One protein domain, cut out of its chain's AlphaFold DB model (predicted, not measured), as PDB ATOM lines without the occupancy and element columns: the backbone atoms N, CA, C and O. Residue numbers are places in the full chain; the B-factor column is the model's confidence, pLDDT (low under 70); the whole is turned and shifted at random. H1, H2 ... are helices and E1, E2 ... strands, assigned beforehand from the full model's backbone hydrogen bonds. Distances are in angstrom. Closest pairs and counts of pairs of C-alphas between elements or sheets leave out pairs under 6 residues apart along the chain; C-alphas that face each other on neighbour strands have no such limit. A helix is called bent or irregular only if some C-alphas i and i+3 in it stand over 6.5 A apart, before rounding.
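This is residues 3 to 200 of the 234 residues of an uncharacterized protein of Neisseriaceae bacterium (UniProt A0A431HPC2). A strongly twisted, branched sheet curls round helix H5 on one face, while the long helix H2 packs on its other face. At one end of the domain the E3 and E4 hairpin gathers with the short helices H3 and H4, and H6 lies at the other end, away from the sheet. The printed part has 198 residues with nine named strands and six named helices, in the order E1 to E8, H1 to H4, E9, H5, H6; neighbouring strands are antiparallel and the class is mixed. The whole is compact, with a radius of gyration of the C-alphas of 17.6 A and spans of 51 by 36 by 34 A.

Start at E5, residues 54 to 66, which has three antiparallel neighbours. On one side find E2, residues 20 to 32, with N 28 and O 59 within hydrogen-bond range at 2.9 A. On the other side lie E7, residues 82 to 87, with N 56 and O 85 at 2.8 A, and E6, residues 69 to 74, with N 71 and O 64 at 2.8 A. E1, residues 3 to 15, forms a hairpin with E2, N 9 and O 25 at 2.8 A; E1 bends by 80 degrees at residue 12. E8, residues 97 to 100, lies on the other side of E7 from E5, with N 86 and O 99 within hydrogen-bond range at 2.8 A, and E9, residues 170 to 172, lies on the other side of E8 from E7, with N 98 and O 171 at 2.8 A. The sheet curls round H5, residues 173 to 181; its closest C-alphas to E5 are Thr 180 and Gly 60, 7.4 A. H2, residues 126 to 139, is on the sheet, C-alphas 126 and 72 of E6 being closest at 6.3 A. H1, residues 102 to 107, is on it at a height of 6.6 A; H4, residues 155 to 163, only grazes it. H3, residues 146 to 150, and H4 only just touch, with 3 pairs of C-alphas within 8 A, closest Trp 148 and Ile 158 at 6.5 A. The hairpin of E3, residues 35 to 41, and E4, residues 46 to 52, has N 39 and O 48 at 2.9 A; the closest C-alphas of E3 and H2 are Ile 39 and Phe 138, 6.6 A. H6, residues 187 to 194, is apart from every other named element. Every O i to N i+4 pair is within range in H2, H3, H4 and H6, against 4 of 5 in H5 and 0 of 2 in H1, where 1 of 3 O i to N i+3 pairs is.

Find C-alpha 3 at (-56.739, 167.541, -32.419); from there E1 runs 28.6 A. E2 covers 32.6 A and E5 35.8 A. H2 runs 19.9 A from C-alpha 126 at (-61.107, 177.327, -35.969). H1 is irregular, C-alphas 103 and 106 being 8.5 A apart. H6 ends at C-alpha 194, (-75.831, 174.267, -13.132).

The printed part has no cut, and its farthest C-alphas, Gly 68 and Lys 150, are 53.8 A apart. Look for the long link at residues 108 to 125, between H1 and H2. Mean pLDDT of the printed part is 73.7; residues 173 to 200 are among those under 70, and H6 has a mean of 39.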
ATOM      1  N   VAL A   3     -55.280 167.624 -32.587       85.56
ATOM      2  CA  VAL A   3     -56.739 167.541 -32.419       85.56
ATOM      3  C   VAL A   3     -57.090 166.123 -31.974       85.56
ATOM      4  O   VAL A   3     -56.712 165.163 -32.643       85.56
ATOM      5  N   LEU A   4     -57.773 165.988 -30.838       79.44
ATOM      6  CA  LEU A   4     -58.301 164.704 -30.370       79.44
ATOM      7  C   LEU A   4     -59.740 164.493 -30.834       79.44
ATOM      8  O   LEU A   4     -60.118 163.378 -31.178       79.44
ATOM      9  N   PHE A   5     -60.537 165.561 -30.833       81.31
ATOM     10  CA  PHE A   5     -61.948 165.495 -31.181       81.31
ATOM     11  C   PHE A   5     -62.466 166.851 -31.651       81.31
ATOM     12  O   PHE A   5     -62.063 167.890 -31.131       81.31
ATOM     13  N   HIS A   6     -63.393 166.836 -32.605       83.88
ATOM     14  CA  HIS A   6     -64.112 168.015 -33.073       83.88
ATOM     15  C   HIS A   6     -65.520 167.609 -33.499       83.88
ATOM     16  O   HIS A   6     -65.692 166.633 -34.231       83.88
ATOM     17  N   LYS A   7     -66.526 168.352 -33.036       79.94
ATOM     18  CA  LYS A   7     -67.916 168.177 -33.455       79.94
ATOM     19  C   LYS A   7     -68.655 169.505 -33.457       79.94
ATOM     20  O   LYS A   7     -68.448 170.327 -32.570       79.94
ATOM     21  N   GLU A   8     -69.532 169.675 -34.438       81.25
ATOM     22  CA  GLU A   8     -70.511 170.759 -34.510       81.25
ATOM     23  C   GLU A   8     -71.926 170.160 -34.494       81.25
ATOM     24  O   GLU A   8     -72.154 169.069 -35.026       81.25
ATOM     25  N   ILE A   9     -72.868 170.856 -33.859       76.81
ATOM     26  CA  ILE A   9     -74.287 170.499 -33.778       76.81
ATOM     27  C   ILE A   9     -75.108 171.724 -34.204       76.81
ATOM     28  O   ILE A   9     -74.825 172.823 -33.716       76.81
ATOM     29  N   PRO A  10     -76.123 171.569 -35.074       79.00
ATOM     30  CA  PRO A  10     -76.998 172.672 -35.459       79.00
ATOM     31  C   PRO A  10     -77.671 173.331 -34.246       79.00
ATOM     32  O   PRO A  10     -78.152 172.638 -33.352       79.00
ATOM     33  N   LEU A  11     -77.719 174.664 -34.228       76.31
ATOM     34  CA  LEU A  11     -78.259 175.470 -33.126       76.31
ATOM     35  C   LEU A  11     -79.379 176.424 -33.575       76.31
ATOM     36  O   LEU A  11     -80.344 176.601 -32.839       76.31
ATOM     37  N   ASN A  12     -79.254 177.037 -34.758       79.50
ATOM     38  CA  ASN A  12     -80.210 177.996 -35.340       79.50
ATOM     39  C   ASN A  12     -80.821 178.994 -34.322       79.50
ATOM     40  O   ASN A  12     -82.040 179.087 -34.158       79.50
ATOM     41  N   TYR A  13     -79.966 179.733 -33.610       78.00
ATOM     42  CA  TYR A  13     -80.358 180.627 -32.518       78.00
ATOM     43  C   TYR A  13     -79.994 182.084 -32.810       78.00
ATOM     44  O   TYR A  13     -78.825 182.428 -32.971       78.00
ATOM     45  N   LYS A  14     -80.984 182.981 -32.804       79.44
ATOM     46  CA  LYS A  14     -80.742 184.424 -32.918       79.44
ATOM     47  C   LYS A  14     -80.331 184.995 -31.561       79.44
ATOM     48  O   LYS A  14     -81.153 185.091 -30.656       79.44
ATOM     49  N   CYS A  15     -79.069 185.394 -31.413       73.62
ATOM     50  CA  CYS A  15     -78.546 185.953 -30.169       73.62
ATOM     51  C   CYS A  15     -78.952 187.432 -30.010       73.62
ATOM     52  O   CYS A  15     -78.427 188.271 -30.748       73.62
ATOM     53  N   PRO A  16     -79.807 187.792 -29.026       68.19
ATOM     54  CA  PRO A  16     -80.318 189.160 -28.890       68.19
ATOM     55  C   PRO A  16     -79.216 190.185 -28.614       68.19
ATOM     56  O   PRO A  16     -79.230 191.274 -29.170       68.19
ATOM     57  N   ARG A  17     -78.216 189.806 -27.805       68.50
ATOM     58  CA  ARG A  17     -77.091 190.683 -27.439       68.50
ATOM     59  C   ARG A  17     -76.138 190.976 -28.598       68.50
ATOM     60  O   ARG A  17     -75.459 191.991 -28.564       68.50
ATOM     61  N   ARG A  18     -76.057 190.084 -29.593       69.81
ATOM     62  CA  ARG A  18     -75.104 190.198 -30.711       69.81
ATOM     63  C   ARG A  18     -75.764 190.583 -32.034       69.81
ATOM     64  O   ARG A  18     -75.064 190.928 -32.973       69.81
ATOM     65  N   ASN A  19     -77.093 190.488 -32.124       79.94
ATOM     66  CA  ASN A  19     -77.838 190.575 -33.381       79.94
ATOM     67  C   ASN A  19     -77.287 189.626 -34.473       79.94
ATOM     68  O   ASN A  19     -77.256 189.964 -35.652       79.94
ATOM     69  N   LEU A  20     -76.837 188.433 -34.067       81.31
ATOM     70  CA  LEU A  20     -76.288 187.400 -34.953       81.31
ATOM     71  C   LEU A  20     -77.151 186.147 -34.908       81.31
ATOM     72  O   LEU A  20     -77.650 185.770 -33.844       81.31
ATOM     73  N   LEU A  21     -77.273 185.481 -36.054       85.19
ATOM     74  CA  LEU A  21     -77.780 184.119 -36.126       85.19
ATOM     75  C   LEU A  21     -76.622 183.152 -35.856       85.19
ATOM     76  O   LEU A  21     -75.684 183.073 -36.644       85.19
ATOM     77  N   LEU A  22     -76.672 182.456 -34.723       85.31
ATOM     78  CA  LEU A  22     -75.746 181.383 -34.386       85.31
ATOM     79  C   LEU A  22     -76.248 180.092 -35.037       85.31
ATOM     80  O   LEU A  22     -77.345 179.618 -34.744       85.31
ATOM     81  N   GLU A  23     -75.448 179.542 -35.937       86.50
ATOM     82  CA  GLU A  23     -75.820 178.447 -36.830       86.50
ATOM     83  C   GLU A  23     -75.558 177.092 -36.185       86.50
ATOM     84  O   GLU A  23     -76.454 176.251 -36.152       86.50
ATOM     85  N   ASN A  24     -74.363 176.908 -35.614       82.56
ATOM     86  CA  ASN A  24     -73.956 175.675 -34.939       82.56
ATOM     87  C   ASN A  24     -73.293 175.972 -33.592       82.56
ATOM     88  O   ASN A  24     -72.597 176.981 -33.459       82.56
ATOM     89  N   SER A  25     -73.454 175.060 -32.637       82.00
ATOM     90  CA  SER A  25     -72.627 174.944 -31.433       82.00
ATOM     91  C   SER A  25     -71.512 173.936 -31.692       82.00
ATOM     92  O   SER A  25     -71.770 172.858 -32.229       82.00
ATOM     93  N   GLY A  26     -70.275 174.283 -31.360       79.62
ATOM     94  CA  GLY A  26     -69.090 173.492 -31.657       79.62
ATOM     95  C   GLY A  26     -68.236 173.222 -30.427       79.62
ATOM     96  O   GLY A  26     -68.152 174.039 -29.509       79.62
ATOM     97  N   ILE A  27     -67.584 172.061 -30.429       81.88
ATOM     98  CA  ILE A  27     -66.633 171.637 -29.400       81.88
ATOM     99  C   ILE A  27     -65.364 171.154 -30.086       81.88
ATOM    100  O   ILE A  27     -65.417 170.363 -31.034       81.88
ATOM    101  N   LEU A  28     -64.221 171.607 -29.585       84.25
ATOM    102  CA  LEU A  28     -62.901 171.183 -30.029       84.25
ATOM    103  C   LEU A  28     -62.080 170.733 -28.820       84.25
ATOM    104  O   LEU A  28     -61.896 171.500 -27.877       84.25
ATOM    105  N   ILE A  29     -61.565 169.504 -28.862       85.56
ATOM    106  CA  ILE A  29     -60.652 168.982 -27.846       85.56
ATOM    107  C   ILE A  29     -59.262 168.837 -28.456       85.56
ATOM    108  O   ILE A  29     -59.058 168.094 -29.421       85.56
ATOM    109  N   LEU A  30     -58.303 169.555 -27.881       88.44
ATOM    110  CA  LEU A  30     -56.910 169.597 -28.311       88.44
ATOM    111  C   LEU A  30     -56.016 168.999 -27.237       88.44
ATOM    112  O   LEU A  30     -56.225 169.233 -26.053       88.44
ATOM    113  N   GLN A  31     -54.970 168.301 -27.663       88.81
ATOM    114  CA  GLN A  31     -53.893 167.845 -26.801       88.81
ATOM    115  C   GLN A  31     -52.596 168.588 -27.112       88.81
ATOM    116  O   GLN A  31     -52.160 168.696 -28.266       88.81
ATOM    117  N   GLN A  32     -51.931 169.039 -26.060       91.81
ATOM    118  CA  GLN A  32     -50.551 169.489 -26.100       91.81
ATOM    119  C   GLN A  32     -49.650 168.455 -25.420       91.81
ATOM    120  O   GLN A  32     -49.978 167.936 -24.357       91.81
ATOM    121  N   GLU A  33     -48.521 168.158 -26.063       90.12
ATOM    122  CA  GLU A  33     -47.466 167.307 -25.509       90.12
ATOM    123  C   GLU A  33     -46.772 167.989 -24.316       90.12
ATOM    124  O   GLU A  33     -46.794 169.226 -24.234       90.12
ATOM    125  N   PRO A  34     -46.128 167.221 -23.416       90.06
ATOM    126  CA  PRO A  34     -45.422 167.768 -22.272       90.06
ATOM    127  C   PRO A  34     -44.416 168.827 -22.702       90.06
ATOM    128  O   PRO A  34     -43.720 168.700 -23.712       90.06
ATOM    129  N   CYS A  35     -44.339 169.905 -21.935       86.38
ATOM    130  CA  CYS A  35     -43.465 171.019 -22.267       86.38
ATOM    131  C   CYS A  35     -43.037 171.775 -21.014       86.38
ATOM    132  O   CYS A  35     -43.637 171.644 -19.956       86.38
ATOM    133  N   LYS A  36     -42.002 172.607 -21.125       84.88
ATOM    134  CA  LYS A  36     -41.661 173.584 -20.084       84.88
ATOM    135  C   LYS A  36     -42.065 174.969 -20.574       84.88
ATOM    136  O   LYS A  36     -41.697 175.354 -21.684       84.88
ATOM    137  N   ARG A  37     -42.791 175.729 -19.756       84.81
ATOM    138  CA  ARG A  37     -43.203 177.104 -20.077       84.81
ATOM    139  C   ARG A  37     -42.799 178.045 -18.961       84.81
ATOM    140  O   ARG A  37     -42.843 177.675 -17.792       84.81
ATOM    141  N   THR A  38     -42.419 179.255 -19.351       85.75
ATOM    142  CA  THR A  38     -42.368 180.384 -18.430       85.75
ATOM    143  C   THR A  38     -43.781 180.921 -18.295       85.75
ATOM    144  O   THR A  38     -44.380 181.305 -19.296       85.75
ATOM    145  N   ILE A  39     -44.306 180.916 -17.082       84.06
ATOM    146  CA  ILE A  39     -45.627 181.442 -16.747       84.06
ATOM    147  C   ILE A  39     -45.500 182.533 -15.695       84.06
ATOM    148  O   ILE A  39     -44.507 182.594 -14.968       84.06
ATOM    149  N   TYR A  40     -46.516 183.376 -15.597       83.44
ATOM    150  CA  TYR A  40     -46.631 184.323 -14.501       83.44
ATOM    151  C   TYR A  40     -47.343 183.652 -13.323       83.44
ATOM    152  O   TYR A  40     -48.459 183.153 -13.471       83.44
ATOM    153  N   SER A  41     -46.692 183.602 -12.162       80.25
ATOM    154  CA  SER A  41     -47.247 182.994 -10.955       80.25
ATOM    155  C   SER A  41     -47.862 184.056 -10.041       80.25
ATOM    156  O   SER A  41     -47.271 185.114  -9.811       80.25
ATOM    157  N   SER A  42     -49.055 183.784  -9.509       73.44
ATOM    158  CA  SER A  42     -49.684 184.653  -8.509       73.44
ATOM    159  C   SER A  42     -48.919 184.631  -7.171       73.44
ATOM    160  O   SER A  42     -48.222 183.672  -6.855       73.44
ATOM    161  N   GLY A  43     -49.025 185.706  -6.375       65.44
ATOM    162  CA  GLY A  43     -48.410 185.771  -5.037       65.44
ATOM    163  C   GLY A  43     -46.959 186.279  -4.977       65.44
ATOM    164  O   GLY A  43     -46.186 185.802  -4.155       65.44
ATOM    165  N   ASN A  44     -46.582 187.260  -5.808       56.62
ATOM    166  CA  ASN A  44     -45.242 187.889  -5.845       56.62
ATOM    167  C   ASN A  44     -44.076 186.966  -6.246       56.62
ATOM    168  O   ASN A  44     -42.916 187.277  -5.985       56.62
ATOM    169  N   HIS A  45     -44.354 185.855  -6.927       65.75
ATOM    170  CA  HIS A  45     -43.309 184.951  -7.418       65.75
ATOM    171  C   HIS A  45     -42.815 185.284  -8.835       65.75
ATOM    172  O   HIS A  45     -41.833 184.705  -9.294       65.75
ATOM    173  N   GLY A  46     -43.453 186.246  -9.509       79.12
ATOM    174  CA  GLY A  46     -43.048 186.713 -10.831       79.12
ATOM    175  C   GLY A  46     -43.129 185.612 -11.888       79.12
ATOM    176  O   GLY A  46     -44.047 184.790 -11.890       79.12
ATOM    177  N   PHE A  47     -42.173 185.613 -12.813       82.38
ATOM    178  CA  PHE A  47     -42.096 184.607 -13.866       82.38
ATOM    179  C   PHE A  47     -41.389 183.344 -13.377       82.38
ATOM    180  O   PHE A  47     -40.275 183.402 -12.861       82.38
ATOM    181  N   MET A  48     -42.009 182.189 -13.607       80.06
ATOM    182  CA  MET A  48     -41.468 180.884 -13.235       80.06
ATOM    183  C   MET A  48     -41.481 179.941 -14.431       80.06
ATOM    184  O   MET A  48     -42.467 179.874 -15.161       80.06
ATOM    185  N   LYS A  49     -40.398 179.180 -14.625       84.00
ATOM    186  CA  LYS A  49     -40.343 178.119 -15.635       84.00
ATOM    187  C   LYS A  49     -40.736 176.791 -15.000       84.00
ATOM    188  O   LYS A  49     -39.999 176.287 -14.159       84.00
ATOM    189  N   ILE A  50     -41.858 176.220 -15.423       79.62
ATOM    190  CA  ILE A  50     -42.409 174.991 -14.834       79.62
ATOM    191  C   ILE A  50     -42.687 173.924 -15.904       79.62
ATOM    192  O   ILE A  50     -42.963 174.275 -17.061       79.62
ATOM    193  N   PRO A  51     -42.575 172.628 -15.558       82.19
ATOM    194  CA  PRO A  51     -42.962 171.538 -16.443       82.19
ATOM    195  C   PRO A  51     -44.484 171.373 -16.457       82.19
ATOM    196  O   PRO A  51     -45.098 171.153 -15.425       82.19
ATOM    197  N   PHE A  52     -45.085 171.435 -17.636       84.94
ATOM    198  CA  PHE A  52     -46.462 171.032 -17.873       84.94
ATOM    199  C   PHE A  52     -46.492 169.596 -18.407       84.94
ATOM    200  O   PHE A  52     -45.684 169.264 -19.286       84.94
ATOM    201  N   PRO A  53     -47.418 168.753 -17.920       88.19
ATOM    202  CA  PRO A  53     -47.636 167.423 -18.472       88.19
ATOM    203  C   PRO A  53     -48.395 167.513 -19.806       88.19
ATOM    204  O   PRO A  53     -48.437 168.573 -20.436       88.19
ATOM    205  N   HIS A  54     -49.009 166.415 -20.248       90.94
ATOM    206  CA  HIS A  54     -49.967 166.511 -21.343       90.94
ATOM    207  C   HIS A  54     -51.146 167.385 -20.906       90.94
ATOM    208  O   HIS A  54     -51.687 167.202 -19.814       90.94
ATOM    209  N   ILE A  55     -51.524 168.333 -21.761       91.88
ATOM    210  CA  ILE A  55     -52.625 169.264 -21.506       91.88
ATOM    211  C   ILE A  55     -53.751 168.968 -22.485       91.88
ATOM    212  O   ILE A  55     -53.509 168.923 -23.694       91.88
ATOM    213  N   GLN A  56     -54.973 168.821 -21.982       90.69
ATOM    214  CA  GLN A  56     -56.182 168.762 -22.791       90.69
ATOM    215  C   GLN A  56     -56.934 170.087 -22.679       90.69
ATOM    216  O   GLN A  56     -57.412 170.456 -21.606       90.69
ATOM    217  N   PHE A  57     -57.039 170.791 -23.803       90.81
ATOM    218  CA  PHE A  57     -57.865 171.984 -23.942       90.81
ATOM    219  C   PHE A  57     -59.210 171.577 -24.526       90.81
ATOM    220  O   PHE A  57     -59.267 171.036 -25.629       90.81
ATOM    221  N   VAL A  58     -60.281 171.852 -23.796       89.00
ATOM    222  CA  VAL A  58     -61.659 171.624 -24.225       89.00
ATOM    223  C   VAL A  58     -62.277 172.987 -24.503       89.00
ATOM    224  O   VAL A  58     -62.431 173.788 -23.583       89.00
ATOM    225  N   LEU A  59     -62.567 173.268 -25.771       88.06
ATOM    226  CA  LEU A  59     -62.952 174.590 -26.259       88.06
ATOM    227  C   LEU A  59     -64.386 174.557 -26.796       88.06
ATOM    228  O   LEU A  59     -64.653 173.886 -27.797       88.06
ATOM    229  N   GLY A  60     -65.290 175.287 -26.148       85.88
ATOM    230  CA  GLY A  60     -66.638 175.554 -26.642       85.88
ATOM    231  C   GLY A  60     -66.674 176.788 -27.545       85.88
ATOM    232  O   GLY A  60     -65.993 177.777 -27.281       85.88
ATOM    233  N   TYR A  61     -67.462 176.743 -28.615       87.50
ATOM    234  CA  TYR A  61     -67.673 177.883 -29.507       87.50
ATOM    235  C   TYR A  61     -69.007 177.788 -30.240       87.50
ATOM    236  O   TYR A  61     -69.674 176.756 -30.234       87.50
ATOM    237  N   THR A  62     -69.387 178.862 -30.920       88.94
ATOM    238  CA  THR A  62     -70.503 178.858 -31.873       88.94
ATOM    239  C   THR A  62     -70.030 179.322 -33.239       88.94
ATOM    240  O   THR A  62     -68.951 179.893 -33.383       88.94
ATOM    241  N   THR A  63     -70.814 179.044 -34.270       90.62
ATOM    242  CA  THR A  63     -70.539 179.514 -35.630       90.62
ATOM    243  C   THR A  63     -71.653 180.429 -36.092       90.62
ATOM    244  O   THR A  63     -72.798 180.275 -35.670       90.62
ATOM    245  N   CYS A  64     -71.320 181.402 -36.925       91.56
ATOM    246  CA  CYS A  64     -72.293 182.277 -37.563       91.56
ATOM    247  C   CYS A  64     -71.798 182.698 -38.942       91.56
ATOM    248  O   CYS A  64     -70.595 182.666 -39.206       91.56
ATOM    249  N   THR A  65     -72.710 183.154 -39.795       93.81
ATOM    250  CA  THR A  65     -72.350 183.825 -41.043       93.81
ATOM    251  C   THR A  65     -72.345 185.337 -40.839       93.81
ATOM    252  O   THR A  65     -73.338 185.924 -40.413       93.81
ATOM    253  N   GLN A  66     -71.223 185.976 -41.169       89.94
ATOM    254  CA  GLN A  66     -71.073 187.431 -41.221       89.94
ATOM    255  C   GLN A  66     -70.492 187.812 -42.578       89.94
ATOM    256  O   GLN A  66     -69.499 187.224 -43.005       89.94
ATOM    257  N   ASP A  67     -71.127 188.755 -43.276       90.75
ATOM    258  CA  ASP A  67     -70.709 189.211 -44.610       90.75
ATOM    259  C   ASP A  67     -70.479 188.054 -45.604       90.75
ATOM    260  O   ASP A  67     -69.523 188.035 -46.379       90.75
ATOM    261  N   GLY A  68     -71.346 187.035 -45.537       91.75
ATOM    262  CA  GLY A  68     -71.275 185.842 -46.385       91.75
ATOM    263  C   GLY A  68     -70.152 184.858 -46.033       91.75
ATOM    264  O   GLY A  68     -69.921 183.914 -46.786       91.75
ATOM    265  N   LYS A  69     -69.451 185.048 -44.908       94.12
ATOM    266  CA  LYS A  69     -68.369 184.169 -44.447       94.12
ATOM    267  C   LYS A  69     -68.709 183.526 -43.108       94.12
ATOM    268  O   LYS A  69     -69.178 184.204 -42.195       94.12
ATOM    269  N   LYS A  70     -68.412 182.228 -42.975       93.38
ATOM    270  CA  LYS A  70     -68.475 181.519 -41.690       93.38
ATOM    271  C   LYS A  70     -67.439 182.116 -40.739       93.38
ATOM    272  O   LYS A  70     -66.277 182.282 -41.105       93.38
ATOM    273  N   LYS A  71     -67.863 182.406 -39.518       94.75
ATOM    274  CA  LYS A  71     -67.048 182.912 -38.418       94.75
ATOM    275  C   LYS A  71     -67.181 181.994 -37.215       94.75
ATOM    276  O   LYS A  71     -68.219 181.363 -37.012       94.75
ATOM    277  N   PHE A  72     -66.126 181.946 -36.413       92.12
ATOM    278  CA  PHE A  72     -66.054 181.158 -35.188       92.12
ATOM    279  C   PHE A  72     -66.088 182.089 -33.990       92.12
ATOM    280  O   PHE A  72     -65.281 183.007 -33.880       92.12
ATOM    281  N   VAL A  73     -67.038 181.864 -33.104       89.00
ATOM    282  CA  VAL A  73     -67.416 182.794 -32.055       89.00
ATOM    283  C   VAL A  73     -66.923 182.277 -30.710       89.00
ATOM    284  O   VAL A  73     -67.318 181.194 -30.277       89.00
ATOM    285  N   HIS A  74     -66.107 183.077 -30.027       87.81
ATOM    286  CA  HIS A  74     -65.610 182.763 -28.688       87.81
ATOM    287  C   HIS A  74     -66.747 182.641 -27.662       87.81
ATOM    288  O   HIS A  74     -67.657 183.485 -27.603       87.81
ATOM    289  N   HIS A  75     -66.660 181.606 -26.827       83.44
ATOM    290  CA  HIS A  75     -67.437 181.456 -25.601       83.44
ATOM    291  C   HIS A  75     -66.595 181.873 -24.396       83.44
ATOM    292  O   HIS A  75     -65.497 181.352 -24.185       83.44
ATOM    293  N   GLY A  76     -67.138 182.789 -23.597       76.06
ATOM    294  CA  GLY A  76     -66.581 183.148 -22.296       76.06
ATOM    295  C   GLY A  76     -66.779 182.045 -21.259       76.06
ATOM    296  O   GLY A  76     -67.401 181.012 -21.527       76.06
ATOM    297  N   CYS A  77     -66.305 182.276 -20.036       72.69
ATOM    298  CA  CYS A  77     -66.451 181.309 -18.944       72.69
ATOM    299  C   CYS A  77     -67.923 180.968 -18.646       72.69
ATOM    300  O   CYS A  77     -68.259 179.799 -18.467       72.69
ATOM    301  N   HIS A  78     -68.815 181.960 -18.695       69.62
ATOM    302  CA  HIS A  78     -70.251 181.786 -18.459       69.62
ATOM    303  C   HIS A  78     -70.973 180.981 -19.548       69.62
ATOM    304  O   HIS A  78     -72.050 180.454 -19.295       69.62
ATOM    305  N   ASP A  79     -70.380 180.847 -20.736       68.62
ATOM    306  CA  ASP A  79     -70.913 180.034 -21.838       68.62
ATOM    307  C   ASP A  79     -70.161 178.698 -21.983       68.62
ATOM    308  O   ASP A  79     -70.160 178.084 -23.054       68.62
ATOM    309  N   GLY A  80     -69.483 178.256 -20.918       69.88
ATOM    310  CA  GLY A  80     -68.736 177.000 -20.904       69.88
ATOM    311  C   GLY A  80     -67.489 177.016 -21.788       69.88
ATOM    312  O   GLY A  80     -67.130 175.965 -22.308       69.88
ATOM    313  N   GLY A  81     -66.858 178.187 -21.951       80.62
ATOM    314  CA  GLY A  81     -65.751 178.478 -22.867       80.62
ATOM    315  C   GLY A  81     -64.607 177.469 -22.892       80.62
ATOM    316  O   GLY A  81     -64.676 176.459 -23.586       80.62
ATOM    317  N   MET A  82     -63.505 177.764 -22.205       87.25
ATOM    318  CA  MET A  82     -62.345 176.871 -22.177       87.25
ATOM    319  C   MET A  82     -62.261 176.129 -20.859       87.25
ATOM    320  O   MET A  82     -62.295 176.743 -19.794       87.25
ATOM    321  N   ARG A  83     -62.065 174.816 -20.940       88.06
ATOM    322  CA  ARG A  83     -61.654 173.992 -19.807       88.06
ATOM    323  C   ARG A  83     -60.287 173.377 -20.070       88.06
ATOM    324  O   ARG A  83     -59.993 172.984 -21.199       88.06
ATOM    325  N   VAL A  84     -59.469 173.286 -19.028       88.94
ATOM    326  CA  VAL A  84     -58.119 172.726 -19.106       88.94
ATOM    327  C   VAL A  84     -57.978 171.558 -18.147       88.94
ATOM    328  O   VAL A  84     -58.353 171.631 -16.975       88.94
ATOM    329  N   PHE A  85     -57.413 170.479 -18.669       87.69
ATOM    330  CA  PHE A  85     -57.152 169.248 -17.945       87.69
ATOM    331  C   PHE A  85     -55.716 168.788 -18.171       87.69
ATOM    332  O   PHE A  85     -55.087 169.144 -19.168       87.69
ATOM    333  N   TYR A  86     -55.215 167.981 -17.243       88.38
ATOM    334  CA  TYR A  86     -53.897 167.371 -17.298       88.38
ATOM    335  C   TYR A  86     -53.980 165.851 -17.260       88.38
ATOM    336  O   TYR A  86     -54.725 165.280 -16.455       88.38
ATOM    337  N   SER A  87     -53.134 165.202 -18.059       87.31
ATOM    338  CA  SER A  87     -52.949 163.749 -18.068       87.31
ATOM    339  C   SER A  87     -51.467 163.362 -17.983       87.31
ATOM    340  O   SER A  87     -50.583 164.087 -18.446       87.31
ATOM    341  N   LYS A  88     -51.176 162.196 -17.385       84.56
ATOM    342  CA  LYS A  88     -49.802 161.655 -17.282       84.56
ATOM    343  C   LYS A  88     -49.219 161.277 -18.648       84.56
ATOM    344  O   LYS A  88     -48.010 161.313 -18.837       84.56
ATOM    345  N   ARG A  89     -50.084 160.907 -19.593       87.62
ATOM    346  CA  ARG A  89     -49.729 160.414 -20.929       87.62
ATOM    347  C   ARG A  89     -50.695 160.942 -21.984       87.62
ATOM    348  O   ARG A  89     -51.789 161.405 -21.650       87.62
ATOM    349  N   ALA A  90     -50.299 160.834 -23.247       88.69
ATOM    350  CA  ALA A  90     -51.171 161.092 -24.383       88.69
ATOM    351  C   ALA A  90     -52.378 160.146 -24.374       88.69
ATOM    352  O   ALA A  90     -52.217 158.953 -24.123       88.69
ATOM    353  N   PHE A  91     -53.558 160.667 -24.713       82.88
ATOM    354  CA  PHE A  91     -54.750 159.834 -24.837       82.88
ATOM    355  C   PHE A  91     -54.644 158.902 -26.047       82.88
ATOM    356  O   PHE A  91     -54.410 159.337 -27.180       82.88
ATOM    357  N   SER A  92     -54.849 157.617 -25.781       80.12
ATOM    358  CA  SER A  92     -54.944 156.529 -26.752       80.12
ATOM    359  C   SER A  92     -56.349 155.920 -26.833       80.12
ATOM    360  O   SER A  92     -56.663 155.299 -27.846       80.12
ATOM    361  N   SER A  93     -57.213 156.140 -25.829       75.31
ATOM    362  CA  SER A  93     -58.608 155.667 -25.814       75.31
ATOM    363  C   SER A  93     -59.578 156.623 -25.093       75.31
ATOM    364  O   SER A  93     -59.162 157.639 -24.532       75.31
ATOM    365  N   PHE A  94     -60.887 156.325 -25.135       68.56
ATOM    366  CA  PHE A  94     -61.949 157.166 -24.555       68.56
ATOM    367  C   PHE A  94     -62.118 157.031 -23.035       68.56
ATOM    368  O   PHE A  94     -62.694 157.903 -22.388       68.56
ATOM    369  N   GLU A  95     -61.584 155.961 -22.463       71.62
ATOM    370  CA  GLU A  95     -61.673 155.622 -21.042       71.62
ATOM    371  C   GLU A  95     -60.520 156.236 -20.233       71.62
ATOM    372  O   GLU A  95     -60.451 156.102 -19.009       71.62
ATOM    373  N   GLU A  96     -59.575 156.890 -20.914       75.06
ATOM    374  CA  GLU A  96     -58.423 157.502 -20.270       75.06
ATOM    375  C   GLU A  96     -58.810 158.699 -19.418       75.06
ATOM    376  O   GLU A  96     -59.602 159.549 -19.818       75.06
ATOM    377  N   LYS A  97     -58.193 158.763 -18.238       78.94
ATOM    378  CA  LYS A  97     -58.489 159.738 -17.197       78.94
ATOM    379  C   LYS A  97     -57.565 160.946 -17.287       78.94
ATOM    380  O   LYS A  97     -56.350 160.811 -17.437       78.94
ATOM    381  N   ALA A  98     -58.147 162.120 -17.098       82.44
ATOM    382  CA  ALA A  98     -57.453 163.366 -16.835       82.44
ATOM    383  C   ALA A  98     -57.991 164.014 -15.556       82.44
ATOM    384  O   ALA A  98     -59.066 163.691 -15.049       82.44
ATOM    385  N   THR A  99     -57.210 164.944 -15.029       81.31
ATOM    386  CA  THR A  99     -57.553 165.736 -13.843       81.31
ATOM    387  C   THR A  99     -57.741 167.187 -14.255       81.31
ATOM    388  O   THR A  99     -57.052 167.639 -15.168       81.31
ATOM    389  N   ALA A 100     -58.658 167.928 -13.626       76.81
ATOM    390  CA  ALA A 100     -58.746 169.371 -13.878       76.81
ATOM    391  C   ALA A 100     -57.392 170.046 -13.626       76.81
ATOM    392  O   ALA A 100     -56.672 169.678 -12.693       76.81
ATOM    393  N   ALA A 101     -57.074 171.055 -14.439       78.94
ATOM    394  CA  ALA A 101     -55.890 171.864 -14.227       78.94
ATOM    395  C   ALA A 101     -55.918 172.467 -12.821       78.94
ATOM    396  O   ALA A 101     -56.873 173.126 -12.411       78.94
ATOM    397  N   TRP A 102     -54.848 172.237 -12.067       71.12
ATOM    398  CA  TRP A 102     -54.773 172.610 -10.651       71.12
ATOM    399  C   TRP A 102     -54.755 174.121 -10.428       71.12
ATOM    400  O   TRP A 102     -55.076 174.588  -9.338       71.12
ATOM    401  N   THR A 103     -54.425 174.869 -11.480       67.38
ATOM    402  CA  THR A 103     -54.485 176.330 -11.546       67.38
ATOM    403  C   THR A 103     -55.922 176.847 -11.446       67.38
ATOM    404  O   THR A 103     -56.123 177.961 -10.980       67.38
ATOM    405  N   ASP A 104     -56.908 176.009 -11.790       65.06
ATOM    406  CA  ASP A 104     -58.327 176.361 -11.922       65.06
ATOM    407  C   ASP A 104     -59.243 175.270 -11.327       65.06
ATOM    408  O   ASP A 104     -60.397 175.081 -11.728       65.06
ATOM    409  N   PHE A 105     -58.726 174.526 -10.342       59.16
ATOM    410  CA  PHE A 105     -59.412 173.375  -9.747       59.16
ATOM    411  C   PHE A 105     -60.761 173.743  -9.118       59.16
ATOM    412  O   PHE A 105     -61.722 172.989  -9.239       59.16
ATOM    413  N   GLY A 106     -60.855 174.929  -8.503       60.94
ATOM    414  CA  GLY A 106     -62.090 175.425  -7.885       60.94
ATOM    415  C   GLY A 106     -63.259 175.594  -8.861       60.94
ATOM    416  O   GLY A 106     -64.403 175.630  -8.424       60.94
ATOM    417  N   ASN A 107     -62.980 175.630 -10.168       65.62
ATOM    418  CA  ASN A 107     -63.975 175.769 -11.228       65.62
ATOM    419  C   ASN A 107     -64.031 174.535 -12.145       65.62
ATOM    420  O   ASN A 107     -64.429 174.645 -13.305       65.62
ATOM    421  N   ASN A 108     -63.628 173.350 -11.668       67.69
ATOM    422  CA  ASN A 108     -63.647 172.113 -12.462       67.69
ATOM    423  C   ASN A 108     -62.883 172.249 -13.798       67.69
ATOM    424  O   ASN A 108     -63.336 171.784 -14.850       67.69
ATOM    425  N   GLY A 109     -61.745 172.952 -13.758       74.25
ATOM    426  CA  GLY A 109     -60.891 173.222 -14.914       74.25
ATOM    427  C   GLY A 109     -61.410 174.312 -15.852       74.25
ATOM    428  O   GLY A 109     -60.731 174.610 -16.831       74.25
ATOM    429  N   LEU A 110     -62.582 174.905 -15.593       80.19
ATOM    430  CA  LEU A 110     -63.105 176.033 -16.362       80.19
ATOM    431  C   LEU A 110     -62.251 177.279 -16.125       80.19
ATOM    432  O   LEU A 110     -62.078 177.729 -14.993       80.19
ATOM    433  N   ILE A 111     -61.763 177.850 -17.220       83.56
ATOM    434  CA  ILE A 111     -60.903 179.023 -17.203       83.56
ATOM    435  C   ILE A 111     -61.762 180.277 -17.281       83.56
ATOM    436  O   ILE A 111     -62.539 180.465 -18.222       83.56
ATOM    437  N   CYS A 112     -61.590 181.164 -16.302       77.81
ATOM    438  CA  CYS A 112     -62.165 182.498 -16.372       77.81
ATOM    439  C   CYS A 112     -61.316 183.372 -17.300       77.81
ATOM    440  O   CYS A 112     -60.189 183.743 -16.969       77.81
ATOM    441  N   THR A 113     -61.836 183.675 -18.486       76.06
ATOM    442  CA  THR A 113     -61.218 184.636 -19.400       76.06
ATOM    443  C   THR A 113     -61.603 186.061 -19.010       76.06
ATOM    444  O   THR A 113     -62.688 186.267 -18.466       76.06
ATOM    445  N   PRO A 114     -60.768 187.073 -19.300       74.19
ATOM    446  CA  PRO A 114     -61.183 188.463 -19.155       74.19
ATOM    447  C   PRO A 114     -62.501 188.751 -19.886       74.19
ATOM    448  O   PRO A 114     -62.639 188.419 -21.062       74.19
ATOM    449  N   HIS A 115     -63.448 189.408 -19.212       73.62
ATOM    450  CA  HIS A 115     -64.800 189.621 -19.740       73.62
ATOM    451  C   HIS A 115     -64.862 190.443 -21.031       73.62
ATOM    452  O   HIS A 115     -65.839 190.357 -21.765       73.62
ATOM    453  N   HIS A 116     -63.828 191.222 -21.363       72.94
ATOM    454  CA  HIS A 116     -63.772 191.918 -22.654       72.94
ATOM    455  C   HIS A 116     -63.593 190.966 -23.847       72.94
ATOM    456  O   HIS A 116     -63.839 191.366 -24.983       72.94
ATOM    457  N   TYR A 117     -63.187 189.715 -23.605       70.56
ATOM    458  CA  TYR A 117     -63.204 188.639 -24.598       70.56
ATOM    459  C   TYR A 117     -64.564 187.950 -24.701       70.56
ATOM    460  O   TYR A 117     -64.832 187.245 -25.682       70.56
ATOM    461  N   ASP A 118     -65.441 188.157 -23.721       66.69
ATOM    462  CA  ASP A 118     -66.789 187.634 -23.783       66.69
ATOM    463  C   ASP A 118     -67.554 188.395 -24.875       66.69
ATOM    464  O   ASP A 118     -67.527 189.618 -24.994       66.69
ATOM    465  N   TYR A 119     -68.250 187.638 -25.711       61.28
ATOM    466  CA  TYR A 119     -69.230 188.131 -26.675       61.28
ATOM    467  C   TYR A 119     -68.759 188.900 -27.924       61.28
ATOM    468  O   TYR A 119     -69.560 189.022 -28.854       61.28
ATOM    469  N   ASN A 120     -67.489 189.303 -28.025       69.31
ATOM    470  CA  ASN A 120     -67.028 190.191 -29.109       69.31
ATOM    471  C   ASN A 120     -65.922 189.633 -30.015       69.31
ATOM    472  O   ASN A 120     -65.561 190.281 -30.996       69.31
ATOM    473  N   LEU A 121     -65.382 188.450 -29.717       85.75
ATOM    474  CA  LEU A 121     -64.323 187.859 -30.533       85.75
ATOM    475  C   LEU A 121     -64.879 186.838 -31.525       85.75
ATOM    476  O   LEU A 121     -65.389 185.782 -31.134       85.75
ATOM    477  N   ASN A 122     -64.724 187.169 -32.806       91.12
ATOM    478  CA  ASN A 122     -65.045 186.318 -33.941       91.12
ATOM    479  C   ASN A 122     -63.770 186.074 -34.750       91.12
ATOM    480  O   ASN A 122     -63.017 187.009 -35.016       91.12
ATOM    481  N   PHE A 123     -63.557 184.832 -35.165       92.81
ATOM    482  CA  PHE A 123     -62.358 184.394 -35.873       92.81
ATOM    483  C   PHE A 123     -62.710 183.865 -37.259       92.81
ATOM    484  O   PHE A 123     -63.810 183.341 -37.470       92.81
ATOM    485  N   ASP A 124     -61.776 183.988 -38.201       94.00
ATOM    486  CA  ASP A 124     -61.939 183.509 -39.578       94.00
ATOM    487  C   ASP A 124     -61.726 181.999 -39.697       94.00
ATOM    488  O   ASP A 124     -62.196 181.358 -40.637       94.00
ATOM    489  N   SER A 125     -61.050 181.403 -38.716       92.50
ATOM    490  CA  SER A 125     -60.807 179.970 -38.682       92.50
ATOM    491  C   SER A 125     -60.875 179.393 -37.274       92.50
ATOM    492  O   SER A 125     -60.613 180.059 -36.270       92.50
ATOM    493  N   LEU A 126     -61.168 178.094 -37.210       89.06
ATOM    494  CA  LEU A 126     -61.107 177.327 -35.969       89.06
ATOM    495  C   LEU A 126     -59.685 177.305 -35.379       89.06
ATOM    496  O   LEU A 126     -59.521 177.273 -34.162       89.06
ATOM    497  N   TYR A 127     -58.658 177.360 -36.236       89.31
ATOM    498  CA  TYR A 127     -57.259 177.448 -35.819       89.31
ATOM    499  C   TYR A 127     -56.976 178.747 -35.056       89.31
ATOM    500  O   TYR A 127     -56.410 178.701 -33.967       89.31
ATOM    501  N   GLU A 128     -57.402 179.894 -35.588       89.81
ATOM    502  CA  GLU A 128     -57.228 181.191 -34.924       89.81
ATOM    503  C   GLU A 128     -57.949 181.245 -33.576       89.81
ATOM    504  O   GLU A 128     -57.354 181.655 -32.580       89.81
ATOM    505  N   LEU A 129     -59.195 180.761 -33.524       90.50
ATOM    506  CA  LEU A 129     -59.951 180.646 -32.277       90.50
ATOM    507  C   LEU A 129     -59.200 179.784 -31.247       90.50
ATOM    508  O   LEU A 129     -59.041 180.187 -30.093       90.50
ATOM    509  N   ALA A 130     -58.720 178.607 -31.657       89.44
ATOM    510  CA  ALA A 130     -57.974 177.699 -30.789       89.44
ATOM    511  C   ALA A 130     -56.680 178.334 -30.262       89.44
ATOM    512  O   ALA A 130     -56.388 178.258 -29.069       89.44
ATOM    513  N   MET A 131     -55.924 179.001 -31.136       88.88
ATOM    514  CA  MET A 131     -54.710 179.709 -30.742       88.88
ATOM    515  C   MET A 131     -55.010 180.857 -29.778       88.88
ATOM    516  O   MET A 131     -54.255 181.046 -28.825       88.88
ATOM    517  N   ASN A 132     -56.121 181.579 -29.960       90.00
ATOM    518  CA  ASN A 132     -56.551 182.608 -29.018       90.00
ATOM    519  C   ASN A 132     -56.810 182.028 -27.622       90.00
ATOM    520  O   ASN A 132     -56.233 182.517 -26.654       90.00
ATOM    521  N   TYR A 133     -57.604 180.957 -27.512       89.56
ATOM    522  CA  TYR A 133     -57.859 180.288 -26.229       89.56
ATOM    523  C   TYR A 133     -56.566 179.910 -25.501       89.56
ATOM    524  O   TYR A 133     -56.385 180.198 -24.319       89.56
ATOM    525  N   ILE A 134     -55.630 179.314 -26.231       88.81
ATOM    526  CA  ILE A 134     -54.383 178.802 -25.663       88.81
ATOM    527  C   ILE A 134     -53.451 179.940 -25.255       88.81
ATOM    528  O   ILE A 134     -52.842 179.890 -24.185       88.81
ATOM    529  N   ASN A 135     -53.378 180.997 -26.063       88.44
ATOM    530  CA  ASN A 135     -52.627 182.198 -25.715       88.44
ATOM    531  C   ASN A 135     -53.209 182.872 -24.471       88.44
ATOM    532  O   ASN A 135     -52.442 183.271 -23.594       88.44
ATOM    533  N   VAL A 136     -54.540 182.954 -24.356       87.50
ATOM    534  CA  VAL A 136     -55.203 183.475 -23.153       87.50
ATOM    535  C   VAL A 136     -54.806 182.640 -21.944       87.50
ATOM    536  O   VAL A 136     -54.286 183.210 -20.991       87.50
ATOM    537  N   TYR A 137     -54.940 181.311 -22.002       88.44
ATOM    538  CA  TYR A 137     -54.565 180.423 -20.898       88.44
ATOM    539  C   TYR A 137     -53.135 180.667 -20.397       88.44
ATOM    540  O   TYR A 137     -52.912 180.876 -19.205       88.44
ATOM    541  N   PHE A 138     -52.154 180.691 -21.302       86.69
ATOM    542  CA  PHE A 138     -50.755 180.889 -20.919       86.69
ATOM    543  C   PHE A 138     -50.423 182.325 -20.488       86.69
ATOM    544  O   PHE A 138     -49.396 182.529 -19.840       86.69
ATOM    545  N   SER A 139     -51.278 183.299 -20.805       85.12
ATOM    546  CA  SER A 139     -51.121 184.694 -20.376       85.12
ATOM    547  C   SER A 139     -51.732 184.976 -18.999       85.12
ATOM    548  O   SER A 139     -51.476 186.034 -18.426       85.12
ATOM    549  N   LEU A 140     -52.548 184.062 -18.462       83.69
ATOM    550  CA  LEU A 140     -53.136 184.210 -17.133       83.69
ATOM    551  C   LEU A 140     -52.092 184.042 -16.022       83.69
ATOM    552  O   LEU A 140     -51.035 183.436 -16.201       83.69
ATOM    553  N   SER A 141     -52.419 184.578 -14.845       83.31
ATOM    554  CA  SER A 141     -51.662 184.306 -13.623       83.31
ATOM    555  C   SER A 141     -52.025 182.919 -13.103       83.31
ATOM    556  O   SER A 141     -53.162 182.695 -12.700       83.31
ATOM    557  N   HIS A 142     -51.064 182.005 -13.067       80.56
ATOM    558  CA  HIS A 142     -51.289 180.639 -12.598       80.56
ATOM    559  C   HIS A 142     -50.987 180.532 -11.106       80.56
ATOM    560  O   HIS A 142     -49.933 180.971 -10.633       80.56
ATOM    561  N   TYR A 143     -51.895 179.911 -10.355       75.19
ATOM    562  CA  TYR A 143     -51.617 179.549  -8.971       75.19
ATOM    563  C   TYR A 143     -50.744 178.293  -8.937       75.19
ATOM    564  O   TYR A 143     -51.182 177.202  -9.304       75.19
ATOM    565  N   VAL A 144     -49.495 178.453  -8.505       72.06
ATOM    566  CA  VAL A 144     -48.529 177.356  -8.394       72.06
ATOM    567  C   VAL A 144     -48.377 177.019  -6.922       72.06
ATOM    568  O   VAL A 144     -47.875 177.822  -6.139       72.06
ATOM    569  N   ASN A 145     -48.825 175.832  -6.523       67.75
ATOM    570  CA  ASN A 145     -48.656 175.396  -5.144       67.75
ATOM    571  C   ASN A 145     -47.183 175.049  -4.839       67.75
ATOM    572  O   ASN A 145     -46.378 174.745  -5.721       67.75
ATOM    573  N   ASP A 146     -46.843 175.038  -3.551       68.31
ATOM    574  CA  ASP A 146     -45.502 174.703  -3.059       68.31
ATOM    575  C   ASP A 146     -45.010 173.320  -3.526       68.31
ATOM    576  O   ASP A 146     -43.807 173.083  -3.576       68.31
ATOM    577  N   PHE A 147     -45.923 172.409  -3.871       63.50
ATOM    578  CA  PHE A 147     -45.590 171.072  -4.343       63.50
ATOM    579  C   PHE A 147     -45.049 171.077  -5.773       63.50
ATOM    580  O   PHE A 147     -44.013 170.480  -5.997       63.50
ATOM    581  N   TRP A 148     -45.649 171.818  -6.702       65.12
ATOM    582  CA  TRP A 148     -45.066 172.062  -8.031       65.12
ATOM    583  C   TRP A 148     -43.739 172.819  -7.966       65.12
ATOM    584  O   TRP A 148     -42.883 172.684  -8.836       65.12
ATOM    585  N   ARG A 149     -43.579 173.655  -6.935       64.75
ATOM    586  CA  ARG A 149     -42.343 174.408  -6.721       64.75
ATOM    587  C   ARG A 149     -41.210 173.530  -6.184       64.75
ATOM    588  O   ARG A 149     -40.054 173.795  -6.498       64.75
ATOM    589  N   LYS A 150     -41.531 172.546  -5.332       60.91
ATOM    590  CA  LYS A 150     -40.565 171.710  -4.586       60.91
ATOM    591  C   LYS A 150     -40.384 170.304  -5.167       60.91
ATOM    592  O   LYS A 150     -39.267 169.806  -5.183       60.91
ATOM    593  N   GLY A 151     -41.465 169.669  -5.610       53.41
ATOM    594  CA  GLY A 151     -41.470 168.484  -6.467       53.41
ATOM    595  C   GLY A 151     -41.343 168.990  -7.895       53.41
ATOM    596  O   GLY A 151     -42.316 169.401  -8.510       53.41
ATOM    597  N   GLY A 152     -40.129 169.194  -8.378       53.03
ATOM    598  CA  GLY A 152     -39.214 168.093  -8.644       53.03
ATOM    599  C   GLY A 152     -39.387 167.796 -10.125       53.03
ATOM    600  O   GLY A 152     -40.498 167.807 -10.637       53.03
ATOM    601  N   GLU A 153     -38.305 167.616 -10.862       54.56
ATOM    602  CA  GLU A 153     -38.321 167.571 -12.330       54.56
ATOM    603  C   GLU A 153     -39.157 166.417 -12.934       54.56
ATOM    604  O   GLU A 153     -39.237 166.294 -14.157       54.56
ATOM    605  N   ASN A 154     -39.793 165.597 -12.089       67.94
ATOM    606  CA  ASN A 154     -40.571 164.419 -12.419       67.94
ATOM    607  C   ASN A 154     -42.095 164.665 -12.324       67.94
ATOM    608  O   ASN A 154     -42.643 164.956 -11.260       67.94
ATOM    609  N   ILE A 155     -42.785 164.485 -13.453       68.50
ATOM    610  CA  ILE A 155     -44.247 164.590 -13.597       68.50
ATOM    611  C   ILE A 155     -44.995 163.574 -12.716       68.50
ATOM    612  O   ILE A 155     -46.088 163.879 -12.234       68.50
ATOM    613  N   ASP A 156     -44.428 162.394 -12.464       72.44
ATOM    614  CA  ASP A 156     -45.106 161.349 -11.690       72.44
ATOM    615  C   ASP A 156     -45.307 161.750 -10.229       72.44
ATOM    616  O   ASP A 156     -46.378 161.523  -9.661       72.44
ATOM    617  N   ASP A 157     -44.319 162.421  -9.635       69.31
ATOM    618  CA  ASP A 157     -44.437 162.951  -8.279       69.31
ATOM    619  C   ASP A 157     -45.539 164.006  -8.219       69.31
ATOM    620  O   ASP A 157     -46.401 163.942  -7.337       69.31
ATOM    621  N   ILE A 158     -45.578 164.902  -9.215       69.00
ATOM    622  CA  ILE A 158     -46.610 165.935  -9.355       69.00
ATOM    623  C   ILE A 158     -48.010 165.295  -9.311       69.00
ATOM    624  O   ILE A 158     -48.828 165.628  -8.452       69.00
ATOM    625  N   PHE A 159     -48.286 164.310 -10.164       72.31
ATOM    626  CA  PHE A 159     -49.596 163.659 -10.158       72.31
ATOM    627  C   PHE A 159     -49.873 162.840  -8.890       72.31
ATOM    628  O   PHE A 159     -50.998 162.871  -8.398       72.31
ATOM    629  N   ASN A 160     -48.883 162.146  -8.322       69.88
ATOM    630  CA  ASN A 160     -49.072 161.355  -7.100       69.88
ATOM    631  C   ASN A 160     -49.455 162.227  -5.896       69.88
ATOM    632  O   ASN A 160     -50.260 161.820  -5.056       69.88
ATOM    633  N   GLY A 161     -48.891 163.433  -5.789       64.19
ATOM    634  CA  GLY A 161     -49.283 164.396  -4.758       64.19
ATOM    635  C   GLY A 161     -50.697 164.944  -4.961       64.19
ATOM    636  O   GLY A 161     -51.395 165.221  -3.985       64.19
ATOM    637  N   ILE A 162     -51.126 165.065  -6.215       61.72
ATOM    638  CA  ILE A 162     -52.434 165.587  -6.620       61.72
ATOM    639  C   ILE A 162     -53.542 164.552  -6.447       61.72
ATOM    640  O   ILE A 162     -54.532 164.839  -5.783       61.72
ATOM    641  N   GLU A 163     -53.370 163.332  -6.954       62.94
ATOM    642  CA  GLU A 163     -54.348 162.243  -6.809       62.94
ATOM    643  C   GLU A 163     -54.659 161.964  -5.329       62.94
ATOM    644  O   GLU A 163     -55.799 161.679  -4.970       62.94
ATOM    645  N   LYS A 164     -53.666 162.139  -4.446       62.50
ATOM    646  CA  LYS A 164     -53.831 162.013  -2.989       62.50
ATOM    647  C   LYS A 164     -54.609 163.157  -2.333       62.50
ATOM    648  O   LYS A 164     -55.166 162.952  -1.260       62.50
ATOM    649  N   ARG A 165     -54.595 164.365  -2.905       55.81
ATOM    650  CA  ARG A 165     -55.127 165.590  -2.268       55.81
ATOM    651  C   ARG A 165     -56.419 166.094  -2.887       55.81
ATOM    652  O   ARG A 165     -57.180 166.779  -2.214       55.81
ATOM    653  N   THR A 166     -56.671 165.760  -4.144       53.47
ATOM    654  CA  THR A 166     -57.828 166.238  -4.903       53.47
ATOM    655  C   THR A 166     -58.493 165.092  -5.671       53.47
ATOM    656  O   THR A 166     -58.452 165.081  -6.901       53.47
ATOM    657  N   PRO A 167     -59.129 164.120  -4.982       51.97
ATOM    658  CA  PRO A 167     -59.819 163.004  -5.641       51.97
ATOM    659  C   PRO A 167     -61.049 163.443  -6.450       51.97
ATOM    660  O   PRO A 167     -61.568 162.677  -7.256       51.97
ATOM    661  N   SER A 168     -61.555 164.657  -6.207       53.25
ATOM    662  CA  SER A 168     -62.926 165.055  -6.539       53.25
ATOM    663  C   SER A 168     -63.179 165.426  -8.001       53.25
ATOM    664  O   SER A 168     -64.328 165.687  -8.340       53.25
ATOM    665  N   PHE A 169     -62.166 165.440  -8.878       61.66
ATOM    666  CA  PHE A 169     -62.408 165.719 -10.298       61.66
ATOM    667  C   PHE A 169     -61.438 165.001 -11.240       61.66
ATOM    668  O   PHE A 169     -60.524 165.587 -11.828       61.66
ATOM    669  N   VAL A 170     -61.667 163.695 -11.361       62.94
ATOM    670  CA  VAL A 170     -61.098 162.852 -12.409       62.94
ATOM    671  C   VAL A 170     -62.173 162.660 -13.474       62.94
ATOM    672  O   VAL A 170     -63.220 162.088 -13.183       62.94
ATOM    673  N   ALA A 171     -61.922 163.142 -14.687       64.56
ATOM    674  CA  ALA A 171     -62.811 162.957 -15.830       64.56
ATOM    675  C   ALA A 171     -62.131 162.036 -16.841       64.56
ATOM    676  O   ALA A 171     -60.946 162.206 -17.129       64.56
ATOM    677  N   ASP A 172     -62.857 161.061 -17.377       70.06
ATOM    678  CA  ASP A 172     -62.392 160.337 -18.560       70.06
ATOM    679  C   ASP A 172     -62.668 161.136 -19.843       70.06
ATOM    680  O   ASP A 172     -63.419 162.117 -19.834       70.06
ATOM    681  N   PHE A 173     -62.034 160.764 -20.956       62.56
ATOM    682  CA  PHE A 173     -62.200 161.479 -22.223       62.56
ATOM    683  C   PHE A 173     -63.665 161.509 -22.684       62.56
ATOM    684  O   PHE A 173     -64.131 162.530 -23.198       62.56
ATOM    685  N   GLN A 174     -64.423 160.436 -22.439       62.78
ATOM    686  CA  GLN A 174     -65.863 160.412 -22.686       62.78
ATOM    687  C   GLN A 174     -66.607 161.452 -21.838       62.78
ATOM    688  O   GLN A 174     -67.467 162.156 -22.357       62.78
ATOM    689  N   SER A 175     -66.262 161.603 -20.565       62.31
ATOM    690  CA  SER A 175     -66.824 162.605 -19.662       62.31
ATOM    691  C   SER A 175     -66.426 164.014 -20.080       62.31
ATOM    692  O   SER A 175     -67.261 164.905 -20.010       62.31
ATOM    693  N   LEU A 176     -65.208 164.235 -20.587       64.62
ATOM    694  CA  LEU A 176     -64.828 165.516 -21.197       64.62
ATOM    695  C   LEU A 176     -65.739 165.852 -22.379       64.62
ATOM    696  O   LEU A 176     -66.191 166.986 -22.501       64.62
ATOM    697  N   TYR A 177     -66.056 164.854 -23.204       57.22
ATOM    698  CA  TYR A 177     -67.011 164.990 -24.296       57.22
ATOM    699  C   TYR A 177     -68.457 165.207 -23.801       57.22
ATOM    700  O   TYR A 177     -69.165 166.065 -24.327       57.22
ATOM    701  N   VAL A 178     -68.914 164.501 -22.762       58.97
ATOM    702  CA  VAL A 178     -70.281 164.631 -22.212       58.97
ATOM    703  C   VAL A 178     -70.485 165.952 -21.469       58.97
ATOM    704  O   VAL A 178     -71.478 166.622 -21.734       58.97
ATOM    705  N   LEU A 179     -69.528 166.382 -20.635       57.38
ATOM    706  CA  LEU A 179     -69.514 167.694 -19.962       57.38
ATOM    707  C   LEU A 179     -69.671 168.854 -20.949       57.38
ATOM    708  O   LEU A 179     -70.085 169.946 -20.569       57.38
ATOM    709  N   THR A 180     -69.328 168.619 -22.214       52.00
ATOM    710  CA  THR A 180     -69.519 169.575 -23.300       52.00
ATOM    711  C   THR A 180     -70.783 169.358 -24.128       52.00
ATOM    712  O   THR A 180     -71.245 170.300 -24.755       52.00
ATOM    713  N   ASN A 181     -71.364 168.154 -24.129       43.25
ATOM    714  CA  ASN A 181     -72.495 167.767 -24.980       43.25
ATOM    715  C   ASN A 181     -73.866 167.829 -24.271       43.25
ATOM    716  O   ASN A 181     -74.888 167.546 -24.893       43.25
ATOM    717  N   GLU A 182     -73.940 168.255 -23.003       46.44
ATOM    718  CA  GLU A 182     -75.216 168.593 -22.334       46.44
ATOM    719  C   GLU A 182     -75.923 169.838 -22.934       46.44
ATOM    720  O   GLU A 182     -76.954 170.289 -22.441       46.44
ATOM    721  N   THR A 183     -75.448 170.349 -24.073       42.00
ATOM    722  CA  THR A 183     -75.983 171.481 -24.848       42.00
ATOM    723  C   THR A 183     -77.294 171.209 -25.605       42.00
ATOM    724  O   THR A 183     -77.663 171.999 -26.469       42.00
ATOM    725  N   ASN A 184     -78.024 170.134 -25.294       39.06
ATOM    726  CA  ASN A 184     -79.407 169.942 -25.768       39.06
ATOM    727  C   ASN A 184     -80.460 170.544 -24.825       39.06
ATOM    728  O   ASN A 184     -81.661 170.386 -25.034       39.06
ATOM    729  N   LEU A 185     -80.019 171.228 -23.777       37.75
ATOM    730  CA  LEU A 185     -80.882 171.983 -22.889       37.75
ATOM    731  C   LEU A 185     -80.890 173.433 -23.353       37.75
ATOM    732  O   LEU A 185     -79.839 174.000 -23.666       37.75
ATOM    733  N   SER A 186     -82.088 174.019 -23.430       41.69
ATOM    734  CA  SER A 186     -82.247 175.442 -23.703       41.69
ATOM    735  C   SER A 186     -81.297 176.224 -22.788       41.69
ATOM    736  O   SER A 186     -81.016 175.811 -21.663       41.69
ATOM    737  N   ARG A 187     -80.760 177.348 -23.258       42.34
ATOM    738  CA  ARG A 187     -79.786 178.158 -22.504       42.34
ATOM    739  C   ARG A 187     -80.236 178.462 -21.054       42.34
ATOM    740  O   ARG A 187     -79.385 178.613 -20.184       42.34
ATOM    741  N   ASN A 188     -81.550 178.478 -20.802       39.41
ATOM    742  CA  ASN A 188     -82.158 178.598 -19.473       39.41
ATOM    743  C   ASN A 188     -82.103 177.299 -18.650       39.41
ATOM    744  O   ASN A 188     -81.775 177.348 -17.471       39.41
ATOM    745  N   ASP A 189     -82.355 176.136 -19.248       39.28
ATOM    746  CA  ASP A 189     -82.282 174.843 -18.556       39.28
ATOM    747  C   ASP A 189     -80.846 174.458 -18.171       39.28
ATOM    748  O   ASP A 189     -80.628 173.825 -17.136       39.28
ATOM    749  N   LEU A 190     -79.860 174.860 -18.981       39.16
ATOM    750  CA  LEU A 190     -78.436 174.674 -18.684       39.16
ATOM    751  C   LEU A 190     -78.012 175.526 -17.474       39.16
ATOM    752  O   LEU A 190     -77.326 175.040 -16.577       39.16
ATOM    753  N   PHE A 191     -78.488 176.776 -17.417       39.38
ATOM    754  CA  PHE A 191     -78.257 177.692 -16.298       39.38
ATOM    755  C   PHE A 191     -78.943 177.203 -15.010       39.38
ATOM    756  O   PHE A 191     -78.296 177.137 -13.968       39.38
ATOM    757  N   LEU A 192     -80.210 176.771 -15.087       36.25
ATOM    758  CA  LEU A 192     -80.991 176.279 -13.942       36.25
ATOM    759  C   LEU A 192     -80.470 174.944 -13.380       36.25
ATOM    760  O   LEU A 192     -80.456 174.752 -12.163       36.25
ATOM    761  N   LYS A 193     -79.971 174.033 -14.231       37.19
ATOM    762  CA  LYS A 193     -79.330 172.788 -13.770       37.19
ATOM    763  C   LYS A 193     -77.944 173.005 -13.170       37.19
ATOM    764  O   LYS A 193     -77.614 172.325 -12.201       37.19
ATOM    765  N   MET A 194     -77.154 173.950 -13.688       36.28
ATOM    766  CA  MET A 194     -75.831 174.267 -13.132       36.28
ATOM    767  C   MET A 194     -75.889 174.840 -11.706       36.28
ATOM    768  O   MET A 194     -74.924 174.677 -10.964       36.28
ATOM    769  N   ILE A 195     -77.007 175.453 -11.299       34.97
ATOM    770  CA  ILE A 195     -77.220 175.977  -9.934       34.97
ATOM    771  C   ILE A 195     -78.082 175.068  -9.036       34.97
ATOM    772  O   ILE A 195     -78.409 175.445  -7.916       34.97
ATOM    773  N   GLY A 196     -78.447 173.862  -9.487       30.22
ATOM    774  CA  GLY A 196     -79.167 172.882  -8.663       30.22
ATOM    775  C   GLY A 196     -80.618 173.244  -8.308       30.22
ATOM    776  O   GLY A 196     -81.208 172.586  -7.448       30.22
ATOM    777  N   MET A 197     -81.226 174.243  -8.955       30.23
ATOM    778  CA  MET A 197     -82.616 174.623  -8.687       30.23
ATOM    779  C   MET A 197     -83.572 173.845  -9.599       30.23
ATOM    780  O   MET A 197     -83.479 173.887 -10.826       30.23
ATOM    781  N   LYS A 198     -84.524 173.117  -8.995       29.66
ATOM    782  CA  LYS A 198     -85.682 172.573  -9.721       29.66
ATOM    783  C   LYS A 198     -86.442 173.729 -10.375       29.66
ATOM    784  O   LYS A 198     -86.653 174.746  -9.729       29.66
ATOM    785  N   SER A 199     -86.869 173.515 -11.623       33.47
ATOM    786  CA  SER A 199     -87.741 174.389 -12.424       33.47
ATOM    787  C   SER A 199     -88.756 175.140 -11.547       33.47
ATOM    788  O   SER A 199     -89.753 174.555 -11.111       33.47
ATOM    789  N   LEU A 200     -88.500 176.420 -11.290       29.34
ATOM    790  CA  LEU A 200     -89.502 177.328 -10.751       29.34
ATOM    791  C   LEU A 200     -90.378 177.752 -11.929       29.34
ATOM    792  O   LEU A 200     -89.872 178.213 -12.951       29.34
TER     793      LEU A 200